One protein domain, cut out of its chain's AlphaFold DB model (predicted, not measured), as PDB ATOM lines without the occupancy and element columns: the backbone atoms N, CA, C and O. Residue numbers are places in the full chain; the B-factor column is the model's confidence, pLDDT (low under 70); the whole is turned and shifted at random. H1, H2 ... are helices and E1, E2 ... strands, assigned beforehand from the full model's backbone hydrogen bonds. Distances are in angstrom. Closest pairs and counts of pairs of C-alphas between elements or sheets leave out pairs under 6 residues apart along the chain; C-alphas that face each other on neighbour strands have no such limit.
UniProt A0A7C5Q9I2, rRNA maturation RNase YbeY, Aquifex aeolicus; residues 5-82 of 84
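This is residues 5 to 82 of the 84 residues of the protein "rRNA maturation RNase YbeY" of Aquifex aeolicus (UniProt A0A7C5Q9I2). A narrow two-stranded hairpin, E1 and E2, lies over one side of helix H2, and helix H3 crosses the opposite side, with H2 in the middle. H1 packs on the first part of H2, and the long loop of the hairpin runs to the far end of the longest axis. The printed part has 78 residues, in the order E1, E2, H1, H2, H3; the sheet E1 - E2 is antiparallel and the class is mostly helix. It is only just loose, close to compact, with a radius of gyration of the C-alphas of 14.0 A and spans of 43 by 28 by 24 A, only just elongated.

Look first at the hairpin of E1, residues 5 to 8, and E2, residues 20 to 24: N 7 and O 21 are 2.8 A apart and N 5 and O 23 2.9 A, within hydrogen-bond range. Next find H2, residues 40 to 55; its closest C-alphas to E2 are those of Gly 51 and Val 22, 5.8 A. H3, residues 64 to 80, touches residues 46 to 53 of H2 alone, at a steep tilt of 47 degrees, opposite ways; the closest C-alphas, of Ile 49 and Glu 74, are 6.5 A apart. H1, residues 26 to 36, touches residues 40 to 44 of H2 alone, at a steep tilt of 64 degrees, opposite ways; the closest C-alphas, of Ala 33 and Leu 40, are 5.2 A apart. H3 is apart from E1, E2 and H1. In H1, H2 and H3 every O i to N i+4 pair is within hydrogen-bond range.

Find C-alpha 5 at (8.314, 39.455, -2.661), where E1 begins its 10.0 A; E2 measures 13.5 A and H1 15.0 A. From C-alpha 40 at (14.628, 24.518, 4.271) H2 runs 22.6 A. H3 runs 24.8 A to C-alpha 80 at (-3.424, 19.785, 0.142).

The farthest C-alphas, of Gly 14 and Glu 35, are 44.2 A apart. The long link joins E1 to E2; in it residues 12 to 13 pair antiparallel with 16 to 17. The printed part has no cut, and no printed residue is under 70 in pLDDT.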
ATOM      1  N   LEU A   5       8.954  38.345  -1.950       95.38
ATOM      2  CA  LEU A   5       8.314  39.455  -2.661       95.38
ATOM      3  C   LEU A   5       7.421  38.909  -3.776       95.38
ATOM      4  O   LEU A   5       7.807  37.955  -4.455       95.38
ATOM      5  N   SER A   6       6.279  39.558  -3.997       96.38
ATOM      6  CA  SER A   6       5.334  39.232  -5.068       96.38
ATOM      7  C   SER A   6       5.120  40.438  -5.979       96.38
ATOM      8  O   SER A   6       4.859  41.539  -5.500       96.38
ATOM      9  N   PHE A   7       5.205  40.223  -7.291       95.38
ATOM     10  CA  PHE A   7       5.063  41.257  -8.316       95.38
ATOM     11  C   PHE A   7       3.914  40.893  -9.262       95.38
ATOM     12  O   PHE A   7       4.133  40.125 -10.200       95.38
ATOM     13  N   PRO A   8       2.686  41.391  -9.023       94.19
ATOM     14  CA  PRO A   8       1.545  41.074  -9.871       94.19
ATOM     15  C   PRO A   8       1.671  41.736 -11.249       94.19
ATOM     16  O   PRO A   8       2.057  42.899 -11.342       94.19
ATOM     17  N   MET A   9       1.321  41.007 -12.313       92.31
ATOM     18  CA  MET A   9       1.320  41.527 -13.694       92.31
ATOM     19  C   MET A   9      -0.101  41.772 -14.208       92.31
ATOM     20  O   MET A   9      -0.420  42.866 -14.657       92.31
ATOM     21  N   GLY A  10      -0.978  40.767 -14.121       85.12
ATOM     22  CA  GLY A  10      -2.374  40.880 -14.557       85.12
ATOM     23  C   GLY A  10      -2.582  40.852 -16.078       85.12
ATOM     24  O   GLY A  10      -3.726  40.906 -16.537       85.12
ATOM     25  N   ASP A  11      -1.508  40.727 -16.860       90.75
ATOM     26  CA  ASP A  11      -1.562  40.640 -18.316       90.75
ATOM     27  C   ASP A  11      -2.238  39.346 -18.786       90.75
ATOM     28  O   ASP A  11      -2.096  38.276 -18.188       90.75
ATOM     29  N   ARG A  12      -2.957  39.424 -19.908       90.25
ATOM     30  CA  ARG A  12      -3.550  38.252 -20.561       90.25
ATOM     31  C   ARG A  12      -2.752  37.857 -21.793       90.25
ATOM     32  O   ARG A  12      -2.548  38.666 -22.693       90.25
ATOM     33  N   VAL A  13      -2.372  36.585 -21.859       90.94
ATOM     34  CA  VAL A  13      -1.743  35.971 -23.033       90.94
ATOM     35  C   VAL A  13      -2.702  34.919 -23.573       90.94
ATOM     36  O   VAL A  13      -2.786  33.803 -23.059       90.94
ATOM     37  N   GLY A  14      -3.480  35.308 -24.586       92.25
ATOM     38  CA  GLY A  14      -4.610  34.512 -25.062       92.25
ATOM     39  C   GLY A  14      -5.708  34.413 -23.998       92.25
ATOM     40  O   GLY A  14      -6.205  35.424 -23.505       92.25
ATOM     41  N   ASP A  15      -6.081  33.187 -23.637       93.12
ATOM     42  CA  ASP A  15      -7.070  32.870 -22.602       93.12
ATOM     43  C   ASP A  15      -6.477  32.812 -21.180       93.12
ATOM     44  O   ASP A  15      -7.222  32.786 -20.196       93.12
ATOM     45  N   ARG A  16      -5.145  32.843 -21.051       91.38
ATOM     46  CA  ARG A  16      -4.432  32.711 -19.774       91.38
ATOM     47  C   ARG A  16      -4.150  34.063 -19.132       91.38
ATOM     48  O   ARG A  16      -3.835  35.035 -19.816       91.38
ATOM     49  N   LEU A  17      -4.225  34.096 -17.803       91.44
ATOM     50  CA  LEU A  17      -3.816  35.232 -16.977       91.44
ATOM     51  C   LEU A  17      -2.387  35.006 -16.468       91.44
ATOM     52  O   LEU A  17      -2.111  33.973 -15.855       91.44
ATOM     53  N   LEU A  18      -1.497  35.969 -16.695       93.62
ATOM     54  CA  LEU A  18      -0.189  36.026 -16.054       93.62
ATOM     55  C   LEU A  18      -0.352  36.627 -14.656       93.62
ATOM     56  O   LEU A  18      -0.614  37.818 -14.503       93.62
ATOM     57  N   LEU A  19      -0.208  35.782 -13.634       94.50
ATOM     58  CA  LEU A  19      -0.304  36.217 -12.240       94.50
ATOM     59  C   LEU A  19       0.834  37.180 -11.884       94.50
ATOM     60  O   LEU A  19       0.577  38.238 -11.318       94.50
ATOM     61  N   GLY A  20       2.063  36.844 -12.280       95.44
ATOM     62  CA  GLY A  20       3.260  37.635 -12.018       95.44
ATOM     63  C   GLY A  20       4.391  36.794 -11.434       95.44
ATOM     64  O   GLY A  20       4.400  35.572 -11.594       95.44
ATOM     65  N   ASP A  21       5.317  37.452 -10.738       97.12
ATOM     66  CA  ASP A  21       6.531  36.832 -10.204       97.12
ATOM     67  C   ASP A  21       6.491  36.692  -8.679       97.12
ATOM     68  O   ASP A  21       6.017  37.579  -7.968       97.12
ATOM     69  N   VAL A  22       7.063  35.597  -8.170       97.31
ATOM     70  CA  VAL A  22       7.381  35.414  -6.746       97.31
ATOM     71  C   VAL A  22       8.890  35.260  -6.607       97.31
ATOM     72  O   VAL A  22       9.489  34.365  -7.203       97.31
ATOM     73  N   VAL A  23       9.512  36.115  -5.799       97.44
ATOM     74  CA  VAL A  23      10.957  36.107  -5.547       97.44
ATOM     75  C   VAL A  23      11.204  35.728  -4.095       97.44
ATOM     76  O   VAL A  23      10.791  36.439  -3.184       97.44
ATOM     77  N   VAL A  24      11.904  34.613  -3.875       97.06
ATOM     78  CA  VAL A  24      12.225  34.093  -2.537       97.06
ATOM     79  C   VAL A  24      13.715  34.255  -2.257       97.06
ATOM     80  O   VAL A  24      14.561  33.811  -3.035       97.06
ATOM     81  N   SER A  25      14.055  34.848  -1.112       96.88
ATOM     82  CA  SER A  25      15.441  34.929  -0.645       96.88
ATOM     83  C   SER A  25      15.843  33.631   0.055       96.88
ATOM     84  O   SER A  25      15.459  33.389   1.202       96.88
ATOM     85  N   LEU A  26      16.656  32.803  -0.608       96.19
ATOM     86  CA  LEU A  26      17.141  31.545  -0.022       96.19
ATOM     87  C   LEU A  26      18.005  31.763   1.223       96.19
ATOM     88  O   LEU A  26      17.942  30.962   2.149       96.19
ATOM     89  N   ASP A  27      18.772  32.851   1.288       96.19
ATOM     90  CA  ASP A  27      19.586  33.152   2.468       96.19
ATOM     91  C   ASP A  27      18.711  33.491   3.678       96.19
ATOM     92  O   ASP A  27      18.992  33.055   4.792       96.19
ATOM     93  N   THR A  28      17.618  34.234   3.472       95.56
ATOM     94  CA  THR A  28      16.639  34.486   4.536       95.56
ATOM     95  C   THR A  28      15.872  33.215   4.905       95.56
ATOM     96  O   THR A  28      15.682  32.958   6.092       95.56
ATOM     97  N   ALA A  29      15.484  32.395   3.924       96.25
ATOM     98  CA  ALA A  29      14.801  31.127   4.173       96.25
ATOM     99  C   ALA A  29      15.672  30.144   4.977       96.25
ATOM    100  O   ALA A  29      15.166  29.508   5.896       96.25
ATOM    101  N   ARG A  30      16.983  30.069   4.695       96.50
ATOM    102  CA  ARG A  30      17.947  29.258   5.464       96.50
ATOM    103  C   ARG A  30      18.052  29.702   6.914       96.50
ATOM    104  O   ARG A  30      17.902  28.866   7.796       96.50
ATOM    105  N   ARG A  31      18.211  31.006   7.165       96.06
ATOM    106  CA  ARG A  31      18.236  31.529   8.543       96.06
ATOM    107  C   ARG A  31      16.956  31.178   9.303       96.06
ATOM    108  O   ARG A  31      17.030  30.682  10.418       96.06
ATOM    109  N   ARG A  32      15.782  31.329   8.675       95.12
ATOM    110  CA  ARG A  32      14.501  30.932   9.290       95.12
ATOM    111  C   ARG A  32      14.393  29.428   9.532       95.12
ATOM    112  O   ARG A  32      13.845  29.013  10.549       95.12
ATOM    113  N   ALA A  33      14.880  28.607   8.604       96.25
ATOM    114  CA  ALA A  33      14.906  27.155   8.755       96.25
ATOM    115  C   ALA A  33      15.735  26.750   9.984       96.25
ATOM    116  O   ALA A  33      15.263  25.970  10.809       96.25
ATOM    117  N   GLU A  34      16.910  27.360  10.156       97.19
ATOM    118  CA  GLU A  34      17.777  27.172  11.323       97.19
ATOM    119  C   GLU A  34      17.110  27.654  12.624       97.19
ATOM    120  O   GLU A  34      17.054  26.903  13.595       97.19
ATOM    121  N   GLU A  35      16.541  28.865  12.636       96.00
ATOM    122  CA  GLU A  35      15.869  29.458  13.806       96.00
ATOM    123  C   GLU A  35      14.648  28.651  14.274       96.00
ATOM    124  O   GLU A  35      14.365  28.580  15.470       96.00
ATOM    125  N   THR A  36      13.914  28.046  13.340       93.62
ATOM    126  CA  THR A  36      12.671  27.307  13.626       93.62
ATOM    127  C   THR A  36      12.868  25.795  13.724       93.62
ATOM    128  O   THR A  36      11.910  25.081  14.019       93.62
ATOM    129  N   GLY A  37      14.071  25.286  13.437       96.00
ATOM    130  CA  GLY A  37      14.334  23.847  13.332       96.00
ATOM    131  C   GLY A  37      13.545  23.154  12.212       96.00
ATOM    132  O   GLY A  37      13.298  21.951  12.285       96.00
ATOM    133  N   SER A  38      13.110  23.903  11.197       94.75
ATOM    134  CA  SER A  38      12.331  23.382  10.069       94.75
ATOM    135  C   SER A  38      13.235  23.019   8.887       94.75
ATOM    136  O   SER A  38      14.239  23.691   8.664       94.75
ATOM    137  N   PRO A  39      12.870  22.025   8.057       96.19
ATOM    138  CA  PRO A  39      13.541  21.803   6.777       96.19
ATOM    139  C   PRO A  39      13.481  23.054   5.888       96.19
ATOM    140  O   PRO A  39      12.438  23.713   5.813       96.19
ATOM    141  N   LEU A  40      14.569  23.364   5.176       96.06
ATOM    142  CA  LEU A  40      14.628  24.518   4.271       96.06
ATOM    143  C   LEU A  40      13.519  24.454   3.217       96.06
ATOM    144  O   LEU A  40      12.862  25.456   2.945       96.06
ATOM    145  N   GLU A  41      13.279  23.269   2.665       95.31
ATOM    146  CA  GLU A  41      12.243  23.011   1.670       95.31
ATOM    147  C   GLU A  41      10.864  23.415   2.196       95.31
ATOM    148  O   GLU A  41      10.097  24.062   1.487       95.31
ATOM    149  N   ARG A  42      10.567  23.111   3.466       94.88
ATOM    150  CA  ARG A  42       9.306  23.499   4.111       94.88
ATOM    151  C   ARG A  42       9.184  25.016   4.225       94.88
ATOM    152  O   ARG A  42       8.115  25.560   3.953       94.88
ATOM    153  N   VAL A  43      10.255  25.700   4.625       95.75
ATOM    154  CA  VAL A  43      10.255  27.167   4.718       95.75
ATOM    155  C   VAL A  43      10.028  27.781   3.338       95.75
ATOM    156  O   VAL A  43       9.150  28.624   3.191       95.75
ATOM    157  N   VAL A  44      10.742  27.315   2.313       96.19
ATOM    158  CA  VAL A  44      10.584  27.804   0.936       96.19
ATOM    159  C   VAL A  44       9.168  27.557   0.412       96.19
ATOM    160  O   VAL A  44       8.575  28.464  -0.165       96.19
ATOM    161  N   LEU A  45       8.588  26.376   0.647       95.56
ATOM    162  CA  LEU A  45       7.212  26.080   0.241       95.56
ATOM    163  C   LEU A  45       6.198  27.007   0.918       95.56
ATOM    164  O   LEU A  45       5.299  27.512   0.251       95.56
ATOM    165  N   ASN A  46       6.367  27.287   2.213       95.25
ATOM    166  CA  ASN A  46       5.513  28.244   2.916       95.25
ATOM    167  C   ASN A  46       5.606  29.650   2.310       95.25
ATOM    168  O   ASN A  46       4.577  30.293   2.125       95.25
ATOM    169  N   LEU A  47       6.814  30.103   1.960       96.19
ATOM    170  CA  LEU A  47       7.027  31.401   1.313       96.19
ATOM    171  C   LEU A  47       6.415  31.458  -0.092       96.19
ATOM    172  O   LEU A  47       5.847  32.477  -0.469       96.19
ATOM    173  N   LEU A  48       6.483  30.364  -0.854       96.44
ATOM    174  CA  LEU A  48       5.844  30.273  -2.167       96.44
ATOM    175  C   LEU A  48       4.317  30.321  -2.062       96.44
ATOM    176  O   LEU A  48       3.694  31.074  -2.804       96.44
ATOM    177  N   ILE A  49       3.717  29.567  -1.133       96.19
ATOM    178  CA  ILE A  49       2.268  29.616  -0.869       96.19
ATOM    179  C   ILE A  49       1.849  31.052  -0.537       96.19
ATOM    180  O   ILE A  49       0.938  31.585  -1.168       96.19
ATOM    181  N   HIS A  50       2.565  31.690   0.390       96.12
ATOM    182  CA  HIS A  50       2.329  33.072   0.795       96.12
ATOM    183  C   HIS A  50       2.392  34.038  -0.399       96.12
ATOM    184  O   HIS A  50       1.461  34.807  -0.649       96.12
ATOM    185  N   GLY A  51       3.464  33.952  -1.193       96.62
ATOM    186  CA  GLY A  51       3.669  34.812  -2.353       96.62
ATOM    187  C   GLY A  51       2.606  34.630  -3.440       96.62
ATOM    188  O   GLY A  51       2.148  35.617  -4.017       96.62
ATOM    189  N   ILE A  52       2.165  33.393  -3.686       95.69
ATOM    190  CA  ILE A  52       1.111  33.081  -4.662       95.69
ATOM    191  C   ILE A  52      -0.244  33.632  -4.208       95.69
ATOM    192  O   ILE A  52      -0.967  34.191  -5.030       95.69
ATOM    193  N   ILE A  53      -0.593  33.520  -2.923       96.12
ATOM    194  CA  ILE A  53      -1.848  34.083  -2.399       96.12
ATOM    195  C   ILE A  53      -1.876  35.609  -2.590       96.12
ATOM    196  O   ILE A  53      -2.901  36.153  -3.009       96.12
ATOM    197  N   HIS A  54      -0.738  36.285  -2.404       95.62
ATOM    198  CA  HIS A  54      -0.606  37.703  -2.747       95.62
ATOM    199  C   HIS A  54      -0.796  37.982  -4.246       95.62
ATOM    200  O   HIS A  54      -1.489  38.935  -4.601       95.62
ATOM    201  N   LEU A  55      -0.264  37.140  -5.141       95.38
ATOM    202  CA  LEU A  55      -0.509  37.275  -6.586       95.38
ATOM    203  C   LEU A  55      -1.981  37.051  -6.979       95.38
ATOM    204  O   LEU A  55      -2.418  37.548  -8.015       95.38
ATOM    205  N   LEU A  56      -2.758  36.339  -6.159       93.06
ATOM    206  CA  LEU A  56      -4.209  36.190  -6.328       93.06
ATOM    207  C   LEU A  56      -5.006  37.403  -5.812       93.06
ATOM    208  O   LEU A  56      -6.228  37.430  -5.958       93.06
ATOM    209  N   GLY A  57      -4.333  38.407  -5.242       91.81
ATOM    210  CA  GLY A  57      -4.935  39.668  -4.808       91.81
ATOM    211  C   GLY A  57      -5.414  39.695  -3.357       91.81
ATOM    212  O   GLY A  57      -6.102  40.641  -2.983       91.81
ATOM    213  N   TYR A  58      -5.068  38.691  -2.546       92.31
ATOM    214  CA  TYR A  58      -5.340  38.705  -1.109       92.31
ATOM    215  C   TYR A  58      -4.207  39.413  -0.366       92.31
ATOM    216  O   TYR A  58      -3.031  39.164  -0.636       92.31
ATOM    217  N   ASP A  59      -4.554  40.258   0.600       91.31
ATOM    218  CA  ASP A  59      -3.579  41.020   1.372       91.31
ATOM    219  C   ASP A  59      -3.861  40.927   2.878       91.31
ATOM    220  O   ASP A  59      -4.849  41.455   3.391       91.31
ATOM    221  N   HIS A  60      -2.981  40.228   3.597       89.06
ATOM    222  CA  HIS A  60      -3.126  40.016   5.033       89.06
ATOM    223  C   HIS A  60      -2.788  41.259   5.870       89.06
ATOM    224  O   HIS A  60      -3.236  41.345   7.013       89.06
ATOM    225  N   GLU A  61      -2.057  42.239   5.327       89.00
ATOM    226  CA  GLU A  61      -1.673  43.453   6.065       89.00
ATOM    227  C   GLU A  61      -2.869  44.383   6.320       89.00
ATOM    228  O   GLU A  61      -2.838  45.233   7.212       89.00
ATOM    229  N   ARG A  62      -3.966  44.184   5.583       85.88
ATOM    230  CA  ARG A  62      -5.229  44.918   5.755       85.88
ATOM    231  C   ARG A  62      -6.030  44.477   6.980       85.88
ATOM    232  O   ARG A  62      -6.961  45.179   7.381       85.88
ATOM    233  N   GLY A  63      -5.658  43.355   7.599       91.81
ATOM    234  CA  GLY A  63      -6.271  42.848   8.823       91.81
ATOM    235  C   GLY A  63      -7.714  42.356   8.649       91.81
ATOM    236  O   GLY A  63      -8.253  42.230   7.546       91.81
ATOM    237  N   GLY A  64      -8.365  42.060   9.776       94.94
ATOM    238  CA  GLY A  64      -9.794  41.751   9.829       94.94
ATOM    239  C   GLY A  64     -10.188  40.504   9.031       94.94
ATOM    240  O   GLY A  64      -9.618  39.426   9.198       94.94
ATOM    241  N   GLU A  65     -11.217  40.626   8.189       93.19
ATOM    242  CA  GLU A  65     -11.701  39.499   7.384       93.19
ATOM    243  C   GLU A  65     -10.706  39.083   6.291       93.19
ATOM    244  O   GLU A  65     -10.614  37.897   5.972       93.19
ATOM    245  N   GLU A  66      -9.950  40.030   5.734       91.62
ATOM    246  CA  GLU A  66      -9.001  39.751   4.654       91.62
ATOM    247  C   GLU A  66      -7.821  38.920   5.160       91.62
ATOM    248  O   GLU A  66      -7.497  37.890   4.569       91.62
ATOM    249  N   GLU A  67      -7.282  39.274   6.330       94.75
ATOM    250  CA  GLU A  67      -6.277  38.466   7.023       94.75
ATOM    251  C   GLU A  67      -6.795  37.058   7.343       94.75
ATOM    252  O   GLU A  67      -6.085  36.072   7.134       94.75
ATOM    253  N   ARG A  68      -8.046  36.936   7.812       95.50
ATOM    254  CA  ARG A  68      -8.641  35.626   8.109       95.50
ATOM    255  C   ARG A  68      -8.699  34.750   6.856       95.50
ATOM    256  O   ARG A  68      -8.228  33.617   6.887       95.50
ATOM    257  N   ARG A  69      -9.218  35.286   5.746       95.25
ATOM    258  CA  ARG A  69      -9.303  34.571   4.460       95.25
ATOM    259  C   ARG A  69      -7.922  34.193   3.926       95.25
ATOM    260  O   ARG A  69      -7.754  33.097   3.400       95.25
ATOM    261  N   PHE A  70      -6.936  35.074   4.082       96.75
ATOM    262  CA  PHE A  70      -5.557  34.801   3.692       96.75
ATOM    263  C   PHE A  70      -4.996  33.591   4.455       96.75
ATOM    264  O   PHE A  70      -4.488  32.652   3.843       96.75
ATOM    265  N   ARG A  71      -5.142  33.570   5.787       95.56
ATOM    266  CA  ARG A  71      -4.673  32.460   6.638       95.56
ATOM    267  C   ARG A  71      -5.397  31.148   6.330       95.56
ATOM    268  O   ARG A  71      -4.750  30.110   6.228       95.56
ATOM    269  N   GLU A  72      -6.712  31.195   6.118       96.19
ATOM    270  CA  GLU A  72      -7.510  30.024   5.720       96.19
ATOM    271  C   GLU A  72      -6.995  29.409   4.402       96.19
ATOM    272  O   GLU A  72      -6.902  28.186   4.273       96.19
ATOM    273  N   LEU A  73      -6.611  30.243   3.426       96.25
ATOM    274  CA  LEU A  73      -6.021  29.782   2.165       96.25
ATOM    275  C   LEU A  73      -4.628  29.174   2.358       96.25
ATOM    276  O   LEU A  73      -4.345  28.128   1.768       96.25
ATOM    277  N   GLU A  74      -3.775  29.780   3.191       96.06
ATOM    278  CA  GLU A  74      -2.466  29.204   3.520       96.06
ATOM    279  C   GLU A  74      -2.606  27.810   4.140       96.06
ATOM    280  O   GLU A  74      -1.931  26.870   3.719       96.06
ATOM    281  N   GLU A  75      -3.488  27.662   5.129       95.56
ATOM    282  CA  GLU A  75      -3.727  26.389   5.811       95.56
ATOM    283  C   GLU A  75      -4.273  25.329   4.856       95.56
ATOM    284  O   GLU A  75      -3.792  24.192   4.852       95.56
ATOM    285  N   LYS A  76      -5.228  25.707   4.000       95.56
ATOM    286  CA  LYS A  76      -5.792  24.811   2.991       95.56
ATOM    287  C   LYS A  76      -4.721  24.302   2.024       95.56
ATOM    288  O   LYS A  76      -4.621  23.095   1.814       95.56
ATOM    289  N   LEU A  77      -3.902  25.195   1.464       94.56
ATOM    290  CA  LEU A  77      -2.858  24.818   0.507       94.56
ATOM    291  C   LEU A  77      -1.761  23.970   1.161       94.56
ATOM    292  O   LEU A  77      -1.317  22.984   0.577       94.56
ATOM    293  N   ARG A  78      -1.365  24.291   2.400       93.75
ATOM    294  CA  ARG A  78      -0.441  23.454   3.182       93.75
ATOM    295  C   ARG A  78      -0.995  22.041   3.379       93.75
ATOM    296  O   ARG A  78      -0.263  21.070   3.194       93.75
ATOM    297  N   ALA A  79      -2.283  21.919   3.705       93.69
ATOM    298  CA  ALA A  79      -2.937  20.629   3.887       93.69
ATOM    299  C   ALA A  79      -3.003  19.813   2.585       93.69
ATOM    300  O   ALA A  79      -2.674  18.626   2.607       93.69
ATOM    301  N   GLU A  80      -3.371  20.437   1.462       93.06
ATOM    302  CA  GLU A  80      -3.424  19.785   0.142       93.06
ATOM    303  C   GLU A  80      -2.044  19.306  -0.333       93.06
ATOM    304  O   GLU A  80      -1.932  18.241  -0.937       93.06
ATOM    305  N   LEU A  81      -0.985  20.053  -0.007       90.50
ATOM    306  CA  LEU A  81       0.397  19.708  -0.350       90.50
ATOM    307  C   LEU A  81       1.069  18.761   0.663       90.50
ATOM    308  O   LEU A  81       2.224  18.384   0.471       90.50
ATOM    309  N   GLY A  82       0.379  18.370   1.740       89.38
ATOM    310  CA  GLY A  82       0.928  17.481   2.771       89.38
ATOM    311  C   GLY A  82       2.023  18.117   3.636       89.38
ATOM    312  O   GLY A  82       2.835  17.408   4.229       89.38
TER     313      GLY A  82